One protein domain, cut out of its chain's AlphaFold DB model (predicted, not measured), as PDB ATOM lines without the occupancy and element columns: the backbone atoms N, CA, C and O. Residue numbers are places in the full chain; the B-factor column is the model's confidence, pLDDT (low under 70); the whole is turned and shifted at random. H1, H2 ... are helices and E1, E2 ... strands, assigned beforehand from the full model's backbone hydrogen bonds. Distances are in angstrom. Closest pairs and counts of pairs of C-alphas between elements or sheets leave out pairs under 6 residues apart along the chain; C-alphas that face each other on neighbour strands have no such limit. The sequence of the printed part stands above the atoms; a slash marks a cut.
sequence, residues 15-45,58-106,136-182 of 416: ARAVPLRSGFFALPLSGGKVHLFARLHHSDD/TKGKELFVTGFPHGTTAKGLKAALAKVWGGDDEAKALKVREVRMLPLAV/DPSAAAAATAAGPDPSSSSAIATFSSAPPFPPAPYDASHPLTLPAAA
ATOM      1  N   ALA A  15       6.643  18.284   7.819       83.81
ATOM      2  CA  ALA A  15       7.141  19.613   7.530       83.81
ATOM      3  C   ALA A  15       7.464  20.318   8.854       83.81
ATOM      4  O   ALA A  15       6.613  20.487   9.730       83.81
ATOM      5  N   ARG A  16       8.726  20.731   9.010       87.38
ATOM      6  CA  ARG A  16       9.209  21.436  10.199       87.38
ATOM      7  C   ARG A  16       9.386  22.918   9.894       87.38
ATOM      8  O   ARG A  16       9.956  23.281   8.866       87.38
ATOM      9  N   ALA A  17       8.930  23.772  10.806       89.50
ATOM     10  CA  ALA A  17       9.197  25.201  10.722       89.50
ATOM     11  C   ALA A  17      10.698  25.481  10.884       89.50
ATOM     12  O   ALA A  17      11.344  24.942  11.789       89.50
ATOM     13  N   VAL A  18      11.249  26.335  10.020       92.19
ATOM     14  CA  VAL A  18      12.672  26.699  10.043       92.19
ATOM     15  C   VAL A  18      12.840  28.002  10.830       92.19
ATOM     16  O   VAL A  18      12.298  29.026  10.410       92.19
ATOM     17  N   PRO A  19      13.560  28.001  11.967       93.56
ATOM     18  CA  PRO A  19      13.814  29.222  12.723       93.56
ATOM     19  C   PRO A  19      14.789  30.133  11.967       93.56
ATOM     20  O   PRO A  19      15.819  29.681  11.462       93.56
ATOM     21  N   LEU A  20      14.486  31.427  11.919       93.00
ATOM     22  CA  LEU A  20      15.348  32.468  11.364       93.00
ATOM     23  C   LEU A  20      15.981  33.300  12.481       93.00
ATOM     24  O   LEU A  20      15.431  33.440  13.572       93.00
ATOM     25  N   ARG A  21      17.120  33.932  12.180       92.12
ATOM     26  CA  ARG A  21      17.835  34.812  13.127       92.12
ATOM     27  C   ARG A  21      17.014  36.022  13.582       92.12
ATOM     28  O   ARG A  21      17.265  36.554  14.652       92.12
ATOM     29  N   SER A  22      16.036  36.442  12.785       88.06
ATOM     30  CA  SER A  22      15.145  37.572  13.069       88.06
ATOM     31  C   SER A  22      14.032  37.255  14.079       88.06
ATOM     32  O   SER A  22      13.168  38.098  14.309       88.06
ATOM     33  N   GLY A  23      14.000  36.038  14.637       89.69
ATOM     34  CA  GLY A  23      12.911  35.566  15.501       89.69
ATOM     35  C   GLY A  23      11.656  35.134  14.734       89.69
ATOM     36  O   GLY A  23      10.663  34.743  15.342       89.69
ATOM     37  N   PHE A  24      11.692  35.185  13.401       93.38
ATOM     38  CA  PHE A  24      10.653  34.620  12.550       93.38
ATOM     39  C   PHE A  24      10.847  33.118  12.361       93.38
ATOM     40  O   PHE A  24      11.966  32.612  12.307       93.38
ATOM     41  N   PHE A  25       9.738  32.420  12.165       93.88
ATOM     42  CA  PHE A  25       9.709  31.035  11.727       93.88
ATOM     43  C   PHE A  25       9.196  30.976  10.296       93.88
ATOM     44  O   PHE A  25       8.135  31.523   9.992       93.88
ATOM     45  N   ALA A  26       9.955  30.319   9.423       93.19
ATOM     46  CA  ALA A  26       9.552  30.048   8.054       93.19
ATOM     47  C   ALA A  26       8.725  28.754   8.006       93.19
ATOM     48  O   ALA A  26       9.202  27.674   8.362       93.19
ATOM     49  N   LEU A  27       7.478  28.880   7.569       92.31
ATOM     50  CA  LEU A  27       6.520  27.801   7.378       92.31
ATOM     51  C   LEU A  27       6.443  27.479   5.881       92.31
ATOM     52  O   LEU A  27       5.948  28.313   5.112       92.31
ATOM     53  N   PRO A  28       6.936  26.315   5.433       90.38
ATOM     54  CA  PRO A  28       6.861  25.952   4.025       90.38
ATOM     55  C   PRO A  28       5.411  25.765   3.556       90.38
ATOM     56  O   PRO A  28       4.630  25.024   4.148       90.38
ATOM     57  N   LEU A  29       5.060  26.425   2.452       87.94
ATOM     58  CA  LEU A  29       3.815  26.182   1.724       87.94
ATOM     59  C   LEU A  29       3.953  24.975   0.785       87.94
ATOM     60  O   LEU A  29       5.056  24.473   0.541       87.94
ATOM     61  N   SER A  30       2.828  24.535   0.211       81.00
ATOM     62  CA  SER A  30       2.792  23.475  -0.804       81.00
ATOM     63  C   SER A  30       3.849  23.694  -1.895       81.00
ATOM     64  O   SER A  30       3.840  24.716  -2.583       81.00
ATOM     65  N   GLY A  31       4.760  22.731  -2.051       74.25
ATOM     66  CA  GLY A  31       5.842  22.777  -3.038       74.25
ATOM     67  C   GLY A  31       7.170  23.350  -2.534       74.25
ATOM     68  O   GLY A  31       8.099  23.455  -3.329       74.25
ATOM     69  N   GLY A  32       7.281  23.733  -1.255       76.38
ATOM     70  CA  GLY A  32       8.552  24.050  -0.580       76.38
ATOM     71  C   GLY A  32       9.301  25.292  -1.082       76.38
ATOM     72  O   GLY A  32      10.296  25.677  -0.485       76.38
ATOM     73  N   LYS A  33       8.840  25.942  -2.157       83.19
ATOM     74  CA  LYS A  33       9.477  27.136  -2.744       83.19
ATOM     75  C   LYS A  33       9.030  28.444  -2.100       83.19
ATOM     76  O   LYS A  33       9.751  29.430  -2.159       83.19
ATOM     77  N   VAL A  34       7.827  28.463  -1.529       86.25
ATOM     78  CA  VAL A  34       7.246  29.649  -0.890       86.25
ATOM     79  C   VAL A  34       7.135  29.381   0.602       86.25
ATOM     80  O   VAL A  34       6.762  28.280   1.017       86.25
ATOM     81  N   HIS A  35       7.495  30.369   1.410       90.94
ATOM     82  CA  HIS A  35       7.474  30.274   2.863       90.94
ATOM     83  C   HIS A  35       6.639  31.413   3.435       90.94
ATOM     84  O   HIS A  35       6.762  32.553   2.996       90.94
ATOM     85  N   LEU A  36       5.808  31.096   4.423       92.81
ATOM     86  CA  LEU A  36       5.184  32.092   5.286       92.81
ATOM     87  C   LEU A  36       6.108  32.382   6.456       92.81
ATOM     88  O   LEU A  36       6.619  31.452   7.075       92.81
ATOM     89  N   PHE A  37       6.281  33.648   6.801       93.75
ATOM     90  CA  PHE A  37       7.088  34.035   7.949       93.75
ATOM     91  C   PHE A  37       6.174  34.477   9.080       93.75
ATOM     92  O   PHE A  37       5.415  35.430   8.922       93.75
ATOM     93  N   ALA A  38       6.256  33.798  10.219       94.25
ATOM     94  CA  ALA A  38       5.440  34.095  11.388       94.25
ATOM     95  C   ALA A  38       6.309  34.392  12.616       94.25
ATOM     96  O   ALA A  38       7.318  33.720  12.837       94.25
ATOM     97  N   ARG A  39       5.908  35.375  13.426       92.94
ATOM     98  CA  ARG A  39       6.494  35.662  14.747       92.94
ATOM     99  C   ARG A  39       5.411  36.074  15.738       92.94
ATOM    100  O   ARG A  39       4.387  36.617  15.325       92.94
ATOM    101  N   LEU A  40       5.663  35.877  17.031       92.06
ATOM    102  CA  LEU A  40       4.787  36.400  18.079       92.06
ATOM    103  C   LEU A  40       4.740  37.936  17.990       92.06
ATOM    104  O   LEU A  40       5.787  38.584  17.896       92.06
ATOM    105  N   HIS A  41       3.538  38.503  17.979       89.06
ATOM    106  CA  HIS A  41       3.321  39.945  18.003       89.06
ATOM    107  C   HIS A  41       3.051  40.383  19.444       89.06
ATOM    108  O   HIS A  41       2.255  39.764  20.149       89.06
ATOM    109  N   HIS A  42       3.740  41.434  19.876       82.25
ATOM    110  CA  HIS A  42       3.506  42.087  21.156       82.25
ATOM    111  C   HIS A  42       2.958  43.470  20.813       82.25
ATOM    112  O   HIS A  42       3.691  44.294  20.273       82.25
ATOM    113  N   SER A  43       1.658  43.676  21.011       73.62
ATOM    114  CA  SER A  43       1.052  45.000  20.903       73.62
ATOM    115  C   SER A  43       1.389  45.786  22.168       73.62
ATOM    116  O   SER A  43       1.042  45.355  23.267       73.62
ATOM    117  N   ASP A  44       2.050  46.931  22.018       61.53
ATOM    118  CA  ASP A  44       2.349  47.844  23.133       61.53
ATOM    119  C   ASP A  44       1.131  48.709  23.534       61.53
ATOM    120  O   ASP A  44       1.205  49.485  24.484       61.53
ATOM    121  N   ASP A  45      -0.017  48.537  22.864       56.62
ATOM    122  CA  ASP A  45      -1.250  49.328  23.038       56.62
ATOM    123  C   ASP A  45      -1.965  49.139  24.399       56.62
ATOM    124  O   ASP A  45      -2.981  49.775  24.669       56.62
ATOM    125  N   THR A  58      -4.466  41.175  25.168       55.44
ATOM    126  CA  THR A  58      -4.053  40.445  23.960       55.44
ATOM    127  C   THR A  58      -2.580  40.055  24.000       55.44
ATOM    128  O   THR A  58      -2.146  39.313  23.115       55.44
ATOM    129  N   LYS A  59      -1.827  40.455  25.044       62.50
ATOM    130  CA  LYS A  59      -0.407  40.105  25.224       62.50
ATOM    131  C   LYS A  59      -0.170  38.614  24.952       62.50
ATOM    132  O   LYS A  59      -0.665  37.741  25.665       62.50
ATOM    133  N   GLY A  60       0.559  38.331  23.874       71.88
ATOM    134  CA  GLY A  60       0.963  36.982  23.469       71.88
ATOM    135  C   GLY A  60      -0.083  36.141  22.727       71.88
ATOM    136  O   GLY A  60       0.215  34.998  22.393       71.88
ATOM    137  N   LYS A  61      -1.283  36.660  22.433       88.50
ATOM    138  CA  LYS A  61      -2.309  35.967  21.617       88.50
ATOM    139  C   LYS A  61      -2.255  36.339  20.138       88.50
ATOM    140  O   LYS A  61      -3.072  35.856  19.355       88.50
ATOM    141  N   GLU A  62      -1.332  37.211  19.762       91.75
ATOM    142  CA  GLU A  62      -1.232  37.752  18.418       91.75
ATOM    143  C   GLU A  62      -0.013  37.211  17.683       91.75
ATOM    144  O   GLU A  62       1.071  37.028  18.242       91.75
ATOM    145  N   LEU A  63      -0.194  36.979  16.391       92.62
ATOM    146  CA  LEU A  63       0.842  36.501  15.498       92.62
ATOM    147  C   LEU A  63       0.981  37.455  14.325       92.62
ATOM    148  O   LEU A  63       0.026  37.688  13.585       92.62
ATOM    149  N   PHE A  64       2.192  37.955  14.123       93.19
ATOM    150  CA  PHE A  64       2.537  38.725  12.944       93.19
ATOM    151  C   PHE A  64       2.982  37.770  11.840       93.19
ATOM    152  O   PHE A  64       3.974  37.050  11.994       93.19
ATOM    153  N   VAL A  65       2.241  37.759  10.736       93.56
ATOM    154  CA  VAL A  65       2.460  36.870   9.593       93.56
ATOM    155  C   VAL A  65       2.774  37.698   8.356       93.56
ATOM    156  O   VAL A  65       2.079  38.668   8.061       93.56
ATOM    157  N   THR A  66       3.809  37.312   7.614       92.94
ATOM    158  CA  THR A  66       4.263  38.015   6.407       92.94
ATOM    159  C   THR A  66       4.701  37.062   5.301       92.94
ATOM    160  O   THR A  66       4.891  35.864   5.530       92.94
ATOM    161  N   GLY A  67       4.871  37.598   4.089       87.31
ATOM    162  CA  GLY A  67       5.434  36.861   2.951       87.31
ATOM    163  C   GLY A  67       4.443  35.927   2.256       87.31
ATOM    164  O   GLY A  67       4.848  34.999   1.562       87.31
ATOM    165  N   PHE A  68       3.141  36.148   2.435       88.06
ATOM    166  CA  PHE A  68       2.121  35.411   1.694       88.06
ATOM    167  C   PHE A  68       1.979  35.937   0.251       88.06
ATOM    168  O   PHE A  68       2.202  37.123  -0.004       88.06
ATOM    169  N   PRO A  69       1.606  35.073  -0.711       82.88
ATOM    170  CA  PRO A  69       1.427  35.457  -2.105       82.88
ATOM    171  C   PRO A  69       0.265  36.442  -2.291       82.88
ATOM    172  O   PRO A  69      -0.696  36.469  -1.513       82.88
ATOM    173  N   HIS A  70       0.332  37.222  -3.369       76.44
ATOM    174  CA  HIS A  70      -0.718  38.171  -3.733       76.44
ATOM    175  C   HIS A  70      -2.078  37.486  -3.896       76.44
ATOM    176  O   HIS A  70      -2.181  36.375  -4.417       76.44
ATOM    177  N   GLY A  71      -3.136  38.166  -3.452       75.06
ATOM    178  CA  GLY A  71      -4.498  37.630  -3.489       75.06
ATOM    179  C   GLY A  71      -4.836  36.636  -2.371       75.06
ATOM    180  O   GLY A  71      -5.932  36.072  -2.389       75.06
ATOM    181  N   THR A  72      -3.949  36.434  -1.389       84.12
ATOM    182  CA  THR A  72      -4.291  35.678  -0.175       84.12
ATOM    183  C   THR A  72      -5.382  36.417   0.599       84.12
ATOM    184  O   THR A  72      -5.242  37.590   0.936       84.12
ATOM    185  N   THR A  73      -6.484  35.732   0.898       86.25
ATOM    186  CA  THR A  73      -7.596  36.307   1.669       86.25
ATOM    187  C   THR A  73      -7.434  36.033   3.163       86.25
ATOM    188  O   THR A  73      -6.876  35.005   3.545       86.25
ATOM    189  N   ALA A  74      -8.009  36.885   4.022       88.75
ATOM    190  CA  ALA A  74      -8.035  36.662   5.474       88.75
ATOM    191  C   ALA A  74      -8.631  35.290   5.849       88.75
ATOM    192  O   ALA A  74      -8.133  34.614   6.744       88.75
ATOM    193  N   LYS A  75      -9.658  34.831   5.113       89.00
ATOM    194  CA  LYS A  75     -10.256  33.493   5.281       89.00
ATOM    195  C   LYS A  75      -9.278  32.374   4.919       89.00
ATOM    196  O   LYS A  75      -9.191  31.385   5.639       89.00
ATOM    197  N   GLY A  76      -8.542  32.543   3.822       88.38
ATOM    198  CA  GLY A  76      -7.501  31.612   3.397       88.38
ATOM    199  C   GLY A  76      -6.369  31.499   4.407       88.38
ATOM    200  O   GLY A  76      -5.983  30.394   4.778       88.38
ATOM    201  N   LEU A  77      -5.892  32.644   4.902       90.44
ATOM    202  CA  LEU A  77      -4.852  32.682   5.925       90.44
ATOM    203  C   LEU A  77      -5.350  32.069   7.239       90.44
ATOM    204  O   LEU A  77      -4.655  31.248   7.824       90.44
ATOM    205  N   LYS A  78      -6.585  32.375   7.656       92.00
ATOM    206  CA  LYS A  78      -7.223  31.763   8.830       92.00
ATOM    207  C   LYS A  78      -7.275  30.237   8.724       92.00
ATOM    208  O   LYS A  78      -6.928  29.559   9.684       92.00
ATOM    209  N   ALA A  79      -7.665  29.700   7.566       90.06
ATOM    210  CA  ALA A  79      -7.701  28.257   7.332       90.06
ATOM    211  C   ALA A  79      -6.299  27.623   7.342       90.06
ATOM    212  O   ALA A  79      -6.124  26.542   7.893       90.06
ATOM    213  N   ALA A  80      -5.293  28.296   6.776       90.06
ATOM    214  CA  ALA A  80      -3.914  27.813   6.800       90.06
ATOM    215  C   ALA A  80      -3.330  27.813   8.222       90.06
ATOM    216  O   ALA A  80      -2.785  26.804   8.656       90.06
ATOM    217  N   LEU A  81      -3.500  28.898   8.982       91.19
ATOM    218  CA  LEU A  81      -3.043  28.977  10.375       91.19
ATOM    219  C   LEU A  81      -3.781  27.972  11.272       91.19
ATOM    220  O   LEU A  81      -3.165  27.362  12.142       91.19
ATOM    221  N   ALA A  82      -5.074  27.737  11.029       89.62
ATOM    222  CA  ALA A  82      -5.830  26.713  11.744       89.62
ATOM    223  C   ALA A  82      -5.263  25.300  11.525       89.62
ATOM    224  O   ALA A  82      -5.313  24.500  12.445       89.62
ATOM    225  N   LYS A  83      -4.654  24.994  10.372       88.50
ATOM    226  CA  LYS A  83      -3.986  23.695  10.162       88.50
ATOM    227  C   LYS A  83      -2.694  23.545  10.968       88.50
ATOM    228  O   LYS A  83      -2.350  22.440  11.355       88.50
ATOM    229  N   VAL A  84      -1.969  24.641  11.205       88.56
ATOM    230  CA  VAL A  84      -0.696  24.603  11.950       88.56
ATOM    231  C   VAL A  84      -0.929  24.580  13.463       88.56
ATOM    232  O   VAL A  84      -0.199  23.907  14.181       88.56
ATOM    233  N   TRP A  85      -1.930  25.318  13.954       88.62
ATOM    234  CA  TRP A  85      -2.160  25.511  15.396       88.62
ATOM    235  C   TRP A  85      -3.467  24.915  15.929       88.62
ATOM    236  O   TRP A  85      -3.604  24.717  17.135       88.62
ATOM    237  N   GLY A  86      -4.436  24.624  15.068       81.06
ATOM    238  CA  GLY A  86      -5.755  24.121  15.446       81.06
ATOM    239  C   GLY A  86      -5.820  22.600  15.485       81.06
ATOM    240  O   GLY A  86      -6.773  22.068  14.940       81.06
ATOM    241  N   GLY A  87      -4.807  21.948  16.076       71.50
ATOM    242  CA  GLY A  87      -4.580  20.496  16.022       71.50
ATOM    243  C   GLY A  87      -5.820  19.614  16.213       71.50
ATOM    244  O   GLY A  87      -6.818  20.048  16.776       71.50
ATOM    245  N   ASP A  88      -5.729  18.360  15.768       68.19
ATOM    246  CA  ASP A  88      -6.876  17.447  15.612       68.19
ATOM    247  C   ASP A  88      -7.656  17.168  16.913       68.19
ATOM    248  O   ASP A  88      -8.837  16.824  16.877       68.19
ATOM    249  N   ASP A  89      -7.026  17.375  18.073       71.56
ATOM    250  CA  ASP A  89      -7.680  17.307  19.376       71.56
ATOM    251  C   ASP A  89      -8.521  18.569  19.634       71.56
ATOM    252  O   ASP A  89      -8.013  19.593  20.107       71.56
ATOM    253  N   GLU A  90      -9.839  18.480  19.422       64.56
ATOM    254  CA  GLU A  90     -10.799  19.577  19.657       64.56
ATOM    255  C   GLU A  90     -10.680  20.224  21.052       64.56
ATOM    256  O   GLU A  90     -10.979  21.409  21.220       64.56
ATOM    257  N   ALA A  91     -10.206  19.470  22.051       60.03
ATOM    258  CA  ALA A  91     -10.001  19.935  23.423       60.03
ATOM    259  C   ALA A  91      -8.763  20.842  23.608       60.03
ATOM    260  O   ALA A  91      -8.693  21.579  24.591       60.03
ATOM    261  N   LYS A  92      -7.786  20.800  22.691       64.00
ATOM    262  CA  LYS A  92      -6.545  21.605  22.731       64.00
ATOM    263  C   LYS A  92      -6.346  22.479  21.489       64.00
ATOM    264  O   LYS A  92      -5.391  23.256  21.448       64.00
ATOM    265  N   ALA A  93      -7.236  22.383  20.503       74.88
ATOM    266  CA  ALA A  93      -7.170  23.152  19.271       74.88
ATOM    267  C   ALA A  93      -7.241  24.665  19.546       74.88
ATOM    268  O   ALA A  93      -8.264  25.199  19.990       74.88
ATOM    269  N   LEU A  94      -6.157  25.382  19.239       84.50
ATOM    270  CA  LEU A  94      -6.153  26.841  19.272       84.50
ATOM    271  C   LEU A  94      -7.016  27.375  18.131       84.50
ATOM    272  O   LEU A  94      -6.713  27.191  16.950       84.50
ATOM    273  N   LYS A  95      -8.091  28.084  18.480       88.25
ATOM    274  CA  LYS A  95      -8.989  28.684  17.493       88.25
ATOM    275  C   LYS A  95      -8.463  30.059  17.099       88.25
ATOM    276  O   LYS A  95      -8.342  30.955  17.935       88.25
ATOM    277  N   VAL A  96      -8.204  30.246  15.807       90.19
ATOM    278  CA  VAL A  96      -7.928  31.569  15.228       90.19
ATOM    279  C   VAL A  96      -9.223  32.387  15.292       90.19
ATOM    280  O   VAL A  96     -10.215  32.036  14.642       90.19
ATOM    281  N   ARG A  97      -9.247  33.461  16.085       89.81
ATOM    282  CA  ARG A  97     -10.415  34.343  16.232       89.81
ATOM    283  C   ARG A  97     -10.568  35.196  14.983       89.81
ATOM    284  O   ARG A  97     -11.532  35.019  14.229       89.81
ATOM    285  N   GLU A  98      -9.570  36.018  14.705       90.19
ATOM    286  CA  GLU A  98      -9.599  36.997  13.628       90.19
ATOM    287  C   GLU A  98      -8.257  37.048  12.899       90.19
ATOM    288  O   GLU A  98      -7.204  36.740  13.451       90.19
ATOM    289  N   VAL A  99      -8.309  37.412  11.622       90.31
ATOM    290  CA  VAL A  99      -7.126  37.713  10.824       90.31
ATOM    291  C   VAL A  99      -7.332  39.094  10.228       90.31
ATOM    292  O   VAL A  99      -8.165  39.267   9.337       90.31
ATOM    293  N   ARG A 100      -6.564  40.061  10.722       89.69
ATOM    294  CA  ARG A 100      -6.560  41.439  10.246       89.69
ATOM    295  C   ARG A 100      -5.434  41.606   9.233       89.69
ATOM    296  O   ARG A 100      -4.256  41.525   9.577       89.69
ATOM    297  N   MET A 101      -5.793  41.824   7.971       88.00
ATOM    298  CA  MET A 101      -4.819  42.136   6.922       88.00
ATOM    299  C   MET A 101      -4.322  43.564   7.137       88.00
ATOM    300  O   MET A 101      -5.135  44.477   7.295       88.00
ATOM    301  N   LEU A 102      -3.006  43.762   7.174       83.62
ATOM    302  CA  LEU A 102      -2.441  45.097   7.326       83.62
ATOM    303  C   LEU A 102      -2.342  45.757   5.948       83.62
ATOM    304  O   LEU A 102      -1.898  45.105   5.000       83.62
ATOM    305  N   PRO A 103      -2.755  47.027   5.797       70.44
ATOM    306  CA  PRO A 103      -2.601  47.732   4.533       70.44
ATOM    307  C   PRO A 103      -1.112  47.821   4.190       70.44
ATOM    308  O   PRO A 103      -0.287  48.137   5.049       70.44
ATOM    309  N   LEU A 104      -0.759  47.513   2.938       63.09
ATOM    310  CA  LEU A 104       0.613  47.680   2.479       63.09
ATOM    311  C   LEU A 104       0.934  49.179   2.529       63.09
ATOM    312  O   LEU A 104       0.291  49.969   1.837       63.09
ATOM    313  N   ALA A 105       1.907  49.579   3.348       50.66
ATOM    314  CA  ALA A 105       2.471  50.919   3.293       50.66
ATOM    315  C   ALA A 105       3.265  51.034   1.983       50.66
ATOM    316  O   ALA A 105       4.471  50.813   1.947       50.66
ATOM    317  N   VAL A 106       2.567  51.274   0.874       46.59
ATOM    318  CA  VAL A 106       3.214  51.628  -0.386       46.59
ATOM    319  C   VAL A 106       3.710  53.056  -0.215       46.59
ATOM    320  O   VAL A 106       2.942  54.010  -0.346       46.59
ATOM    321  N   ASP A 136     -15.782  61.489  12.968       46.62
ATOM    322  CA  ASP A 136     -15.214  60.844  14.143       46.62
ATOM    323  C   ASP A 136     -14.145  59.838  13.660       46.62
ATOM    324  O   ASP A 136     -14.487  58.897  12.922       46.62
ATOM    325  N   PRO A 137     -12.854  60.032  13.993       45.91
ATOM    326  CA  PRO A 137     -11.763  59.194  13.492       45.91
ATOM    327  C   PRO A 137     -11.901  57.730  13.931       45.91
ATOM    328  O   PRO A 137     -11.420  56.831  13.231       45.91
ATOM    329  N   SER A 138     -12.624  57.467  15.025       44.81
ATOM    330  CA  SER A 138     -12.884  56.114  15.531       44.81
ATOM    331  C   SER A 138     -13.786  55.288  14.597       44.81
ATOM    332  O   SER A 138     -13.584  54.084  14.426       44.81
ATOM    333  N   ALA A 139     -14.736  55.934  13.908       40.31
ATOM    334  CA  ALA A 139     -15.730  55.260  13.071       40.31
ATOM    335  C   ALA A 139     -15.227  54.974  11.642       40.31
ATOM    336  O   ALA A 139     -15.571  53.950  11.042       40.31
ATOM    337  N   ALA A 140     -14.384  55.850  11.083       41.44
ATOM    338  CA  ALA A 140     -13.837  55.690   9.730       41.44
ATOM    339  C   ALA A 140     -12.715  54.636   9.662       41.44
ATOM    340  O   ALA A 140     -12.589  53.923   8.656       41.44
ATOM    341  N   ALA A 141     -11.941  54.476  10.743       40.47
ATOM    342  CA  ALA A 141     -10.927  53.427  10.859       40.47
ATOM    343  C   ALA A 141     -11.537  52.012  10.800       40.47
ATOM    344  O   ALA A 141     -10.914  51.094  10.262       40.47
ATOM    345  N   ALA A 142     -12.777  51.847  11.275       39.16
ATOM    346  CA  ALA A 142     -13.501  50.577  11.234       39.16
ATOM    347  C   ALA A 142     -14.154  50.289   9.866       39.16
ATOM    348  O   ALA A 142     -14.217  49.134   9.444       39.16
ATOM    349  N   ALA A 143     -14.624  51.317   9.148       38.75
ATOM    350  CA  ALA A 143     -15.434  51.134   7.937       38.75
ATOM    351  C   ALA A 143     -14.626  51.060   6.624       38.75
ATOM    352  O   ALA A 143     -15.057  50.409   5.671       38.75
ATOM    353  N   THR A 144     -13.445  51.683   6.558       40.38
ATOM    354  CA  THR A 144     -12.661  51.769   5.304       40.38
ATOM    355  C   THR A 144     -11.661  50.620   5.114       40.38
ATOM    356  O   THR A 144     -11.058  50.495   4.052       40.38
ATOM    357  N   ALA A 145     -11.519  49.732   6.102       39.19
ATOM    358  CA  ALA A 145     -10.638  48.560   6.046       39.19
ATOM    359  C   ALA A 145     -11.256  47.335   5.328       39.19
ATOM    360  O   ALA A 145     -10.645  46.271   5.271       39.19
ATOM    361  N   ALA A 146     -12.477  47.456   4.792       34.34
ATOM    362  CA  ALA A 146     -13.252  46.328   4.263       34.34
ATOM    363  C   ALA A 146     -13.052  46.043   2.758       34.34
ATOM    364  O   ALA A 146     -13.732  45.180   2.196       34.34
ATOM    365  N   GLY A 147     -12.126  46.734   2.092       40.78
ATOM    366  CA  GLY A 147     -11.630  46.314   0.784       40.78
ATOM    367  C   GLY A 147     -10.437  45.377   0.979       40.78
ATOM    368  O   GLY A 147      -9.448  45.818   1.558       40.78
ATOM    369  N   PRO A 148     -10.476  44.105   0.537       44.97
ATOM    370  CA  PRO A 148      -9.276  43.284   0.505       44.97
ATOM    371  C   PRO A 148      -8.353  43.863  -0.567       44.97
ATOM    372  O   PRO A 148      -8.455  43.484  -1.735       44.97
ATOM    373  N   ASP A 149      -7.484  44.800  -0.195       47.06
ATOM    374  CA  ASP A 149      -6.397  45.199  -1.074       47.06
ATOM    375  C   ASP A 149      -5.532  43.954  -1.312       47.06
ATOM    376  O   ASP A 149      -4.964  43.391  -0.370       47.06
ATOM    377  N   PRO A 150      -5.450  43.451  -2.557       52.28
ATOM    378  CA  PRO A 150      -4.803  42.173  -2.850       52.28
ATOM    379  C   PRO A 150      -3.272  42.227  -2.707       52.28
ATOM    380  O   PRO A 150      -2.604  41.224  -2.970       52.28
ATOM    381  N   SER A 151      -2.727  43.390  -2.336       52.34
ATOM    382  CA  SER A 151      -1.301  43.692  -2.243       52.34
ATOM    383  C   SER A 151      -0.742  43.670  -0.823       52.34
ATOM    384  O   SER A 151       0.478  43.695  -0.699       52.34
ATOM    385  N   SER A 152      -1.561  43.593   0.231       62.44
ATOM    386  CA  SER A 152      -1.063  43.426   1.603       62.44
ATOM    387  C   SER A 152      -0.126  42.219   1.685       62.44
ATOM    388  O   SER A 152      -0.493  41.140   1.239       62.44
ATOM    389  N   SER A 153       1.085  42.391   2.220       77.75
ATOM    390  CA  SER A 153       2.074  41.311   2.402       77.75
ATOM    391  C   SER A 153       2.246  40.907   3.867       77.75
ATOM    392  O   SER A 153       3.011  39.987   4.170       77.75
ATOM    393  N   SER A 154       1.537  41.595   4.767       90.19
ATOM    394  CA  SER A 154       1.562  41.411   6.213       90.19
ATOM    395  C   SER A 154       0.147  41.345   6.797       90.19
ATOM    396  O   SER A 154      -0.809  41.925   6.276       90.19
ATOM    397  N   ALA A 155      -0.001  40.585   7.876       91.88
ATOM    398  CA  ALA A 155      -1.256  40.389   8.586       91.88
ATOM    399  C   ALA A 155      -0.993  40.116  10.071       91.88
ATOM    400  O   ALA A 155       0.058  39.584  10.438       91.88
ATOM    401  N   ILE A 156      -1.973  40.445  10.909       92.19
ATOM    402  CA  ILE A 156      -2.005  40.085  12.327       92.19
ATOM    403  C   ILE A 156      -3.119  39.058  12.519       92.19
ATOM    404  O   ILE A 156      -4.271  39.303  12.158       92.19
ATOM    405  N   ALA A 157      -2.778  37.896  13.063       92.19
ATOM    406  CA  ALA A 157      -3.737  36.859  13.420       92.19
ATOM    407  C   ALA A 157      -3.903  36.801  14.938       92.19
ATOM    408  O   ALA A 157      -2.918  36.675  15.663       92.19
ATOM    409  N   THR A 158      -5.145  36.867  15.413       92.25
ATOM    410  CA  THR A 158      -5.490  36.788  16.834       92.25
ATOM    411  C   THR A 158      -6.007  35.391  17.168       92.25
ATOM    412  O   THR A 158      -6.850  34.821  16.465       92.25
ATOM    413  N   PHE A 159      -5.502  34.812  18.250       91.25
ATOM    414  CA  PHE A 159      -5.855  33.470  18.709       91.25
ATOM    415  C   PHE A 159      -6.703  33.525  19.983       91.25
ATOM    416  O   PHE A 159      -6.740  34.524  20.702       91.25
ATOM    417  N   SER A 160      -7.410  32.433  20.280       89.88
ATOM    418  CA  SER A 160      -8.147  32.278  21.541       89.88
ATOM    419  C   SER A 160      -7.234  32.265  22.771       89.88
ATOM    420  O   SER A 160      -7.619  32.755  23.830       89.88
ATOM    421  N   SER A 161      -6.033  31.715  22.621       87.62
ATOM    422  CA  SER A 161      -4.983  31.610  23.634       87.62
ATOM    423  C   SER A 161      -3.616  31.767  22.964       87.62
ATOM    424  O   SER A 161      -3.527  31.747  21.738       87.62
ATOM    425  N   ALA A 162      -2.564  31.976  23.758       86.62
ATOM    426  CA  ALA A 162      -1.218  32.170  23.231       86.62
ATOM    427  C   ALA A 162      -0.771  30.929  22.433       86.62
ATOM    428  O   ALA A 162      -0.740  29.831  23.002       86.62
ATOM    429  N   PRO A 163      -0.463  31.059  21.129       86.75
ATOM    430  CA  PRO A 163      -0.027  29.924  20.335       86.75
ATOM    431  C   PRO A 163       1.360  29.457  20.806       86.75
ATOM    432  O   PRO A 163       2.239  30.292  21.032       86.75
ATOM    433  N   PRO A 164       1.601  28.139  20.932       85.69
ATOM    434  CA  PRO A 164       2.923  27.623  21.244       85.69
ATOM    435  C   PRO A 164       3.900  28.005  20.128       85.69
ATOM    436  O   PRO A 164       3.620  27.821  18.938       85.69
ATOM    437  N   PHE A 165       5.046  28.548  20.538       82.81
ATOM    438  CA  PHE A 165       6.170  28.888  19.671       82.81
ATOM    439  C   PHE A 165       7.440  28.221  20.215       82.81
ATOM    440  O   PHE A 165       7.755  28.418  21.389       82.81
ATOM    441  N   PRO A 166       8.180  27.436  19.406       85.19
ATOM    442  CA  PRO A 166       7.993  27.176  17.973       85.19
ATOM    443  C   PRO A 166       6.728  26.352  17.651       85.19
ATOM    444  O   PRO A 166       6.282  25.574  18.494       85.19
ATOM    445  N   PRO A 167       6.154  26.494  16.441       86.12
ATOM    446  CA  PRO A 167       5.018  25.678  16.020       86.12
ATOM    447  C   PRO A 167       5.396  24.195  15.961       86.12
ATOM    448  O   PRO A 167       6.530  23.840  15.614       86.12
ATOM    449  N   ALA A 168       4.433  23.330  16.285       86.56
ATOM    450  CA  ALA A 168       4.605  21.888  16.185       86.56
ATOM    451  C   ALA A 168       4.859  21.465  14.721       86.56
ATOM    452  O   ALA A 168       4.376  22.129  13.796       86.56
ATOM    453  N   PRO A 169       5.617  20.378  14.482       86.25
ATOM    454  CA  PRO A 169       5.706  19.776  13.157       86.25
ATOM    455  C   PRO A 169       4.307  19.393  12.667       86.25
ATOM    456  O   PRO A 169       3.511  18.867  13.442       86.25
ATOM    457  N   TYR A 170       4.023  19.641  11.393       85.56
ATOM    458  CA  TYR A 170       2.752  19.276  10.768       85.56
ATOM    459  C   TYR A 170       2.989  18.296   9.623       85.56
ATOM    460  O   TYR A 170       4.086  18.216   9.062       85.56
ATOM    461  N   ASP A 171       1.961  17.518   9.300       82.50
ATOM    462  CA  ASP A 171       2.054  16.472   8.289       82.50
ATOM    463  C   ASP A 171       2.274  17.075   6.890       82.50
ATOM    464  O   ASP A 171       1.506  17.916   6.413       82.50
ATOM    465  N   ALA A 172       3.338  16.639   6.214       78.69
ATOM    466  CA  ALA A 172       3.643  17.037   4.846       78.69
ATOM    467  C   ALA A 172       2.643  16.452   3.835       78.69
ATOM    468  O   ALA A 172       2.536  16.980   2.725       78.69
ATOM    469  N   SER A 173       1.890  15.407   4.210       78.56
ATOM    470  CA  SER A 173       0.784  14.861   3.409       78.56
ATOM    471  C   SER A 173      -0.364  15.871   3.233       78.56
ATOM    472  O   SER A 173      -1.090  15.850   2.232       78.56
ATOM    473  N   HIS A 174      -0.478  16.824   4.163       78.44
ATOM    474  CA  HIS A 174      -1.458  17.900   4.158       78.44
ATOM    475  C   HIS A 174      -0.758  19.261   4.136       78.44
ATOM    476  O   HIS A 174      -0.800  20.011   5.115       78.44
ATOM    477  N   PRO A 175      -0.115  19.619   3.006       78.56
ATOM    478  CA  PRO A 175       0.671  20.835   2.932       78.56
ATOM    479  C   PRO A 175      -0.192  22.067   3.205       78.56
ATOM    480  O   PRO A 175      -1.385  22.128   2.873       78.56
ATOM    481  N   LEU A 176       0.446  23.097   3.760       83.44
ATOM    482  CA  LEU A 176      -0.159  24.411   3.898       83.44
ATOM    483  C   LEU A 176      -0.489  24.956   2.511       83.44
ATOM    484  O   LEU A 176       0.389  25.336   1.732       83.44
ATOM    485  N   THR A 177      -1.780  24.974   2.208       84.50
ATOM    486  CA  THR A 177      -2.329  25.545   0.988       84.50
ATOM    487  C   THR A 177      -2.996  26.865   1.323       84.50
ATOM    488  O   THR A 177      -3.907  26.936   2.150       84.50
ATOM    489  N   LEU A 178      -2.534  27.926   0.670       83.44
ATOM    490  CA  LEU A 178      -3.277  29.174   0.601       83.44
ATOM    491  C   LEU A 178      -4.177  29.107  -0.632       83.44
ATOM    492  O   LEU A 178      -3.755  28.559  -1.654       83.44
ATOM    493  N   PRO A 179      -5.420  29.615  -0.556       74.62
ATOM    494  CA  PRO A 179      -6.276  29.667  -1.728       74.62
ATOM    495  C   PRO A 179      -5.554  30.431  -2.837       74.62
ATOM    496  O   PRO A 179      -4.944  31.472  -2.583       74.62
ATOM    497  N   ALA A 180      -5.612  29.883  -4.052       65.44
ATOM    498  CA  ALA A 180      -5.014  30.496  -5.226       65.44
ATOM    499  C   ALA A 180      -5.490  31.948  -5.368       65.44
ATOM    500  O   ALA A 180      -6.637  32.265  -5.030       65.44
ATOM    501  N   ALA A 181      -4.601  32.810  -5.869       64.00
ATOM    502  CA  ALA A 181      -4.908  34.209  -6.125       64.00
ATOM    503  C   ALA A 181      -6.245  34.327  -6.868       64.00
ATOM    504  O   ALA A 181      -6.546  33.534  -7.764       64.00
ATOM    505  N   ALA A 182      -7.045  35.313  -6.464       66.56
ATOM    506  CA  ALA A 182      -8.328  35.613  -7.075       66.56
ATOM    507  C   ALA A 182      -8.190  35.583  -8.610       66.56
ATOM    508  O   ALA A 182      -7.318  36.251  -9.171       66.56
TER     509      ALA A 182
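This is residues 15 to 45, 58 to 106 and 136 to 182 of the 416 residues of the protein "RRP7 domain-containing protein" of Rhodotorula diobovata (UniProt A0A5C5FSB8). With little regular structure, the domain is a strongly twisted wall of five strands with H1 packed on one face, two layers; residues 136 to 144, of which 137 to 144 belong to H2, stick out. The 127 printed residues, 50 in named elements, mix helices and strands as E1 E2 E3 H1 E4 H2 E5; the antiparallel sheet runs E1 E2 E3 E5 E4. It is compact, radius of gyration of the C-alphas 14.7 A, spanning 48 by 31 by 31 A.

The strands are E1, residues 25 to 28, from C-alpha 25 at (9.709, 31.035, 11.727); E2, 35 to 41, 18.4 A; E3, 62 to 66; E4, 96 to 101; E5, 154 to 159, to C-alpha 159 at (-5.855, 33.470, 18.709). H1 is 74 to 85, 16.0 A; H2 is 137 to 146, 15.9 A.

Within hydrogen-bond range are N 27 and O 36 in hairpin E1 and E2, 2.8 A; N 39 and O 64, 2.9 A; N 65 and O 155, 2.9 A; N 100 and O 156, 2.8 A. H1 is on the sheet; its closest C-alpha pair with E4 is Ala 74 and Val 99, 5.5 A. E3, H1, E4 form a split strand-helix-strand unit, E5 between the two strands, its crossover right-handed. H2 is apart from H1. Every O i to N i+4 pair is within range in H1, 3 of 6 in H2.

Cuts at 46 to 57 and 107 to 135 leave C-alpha gaps of 9.4 A and 25.2 A. H2 has mean pLDDT 40.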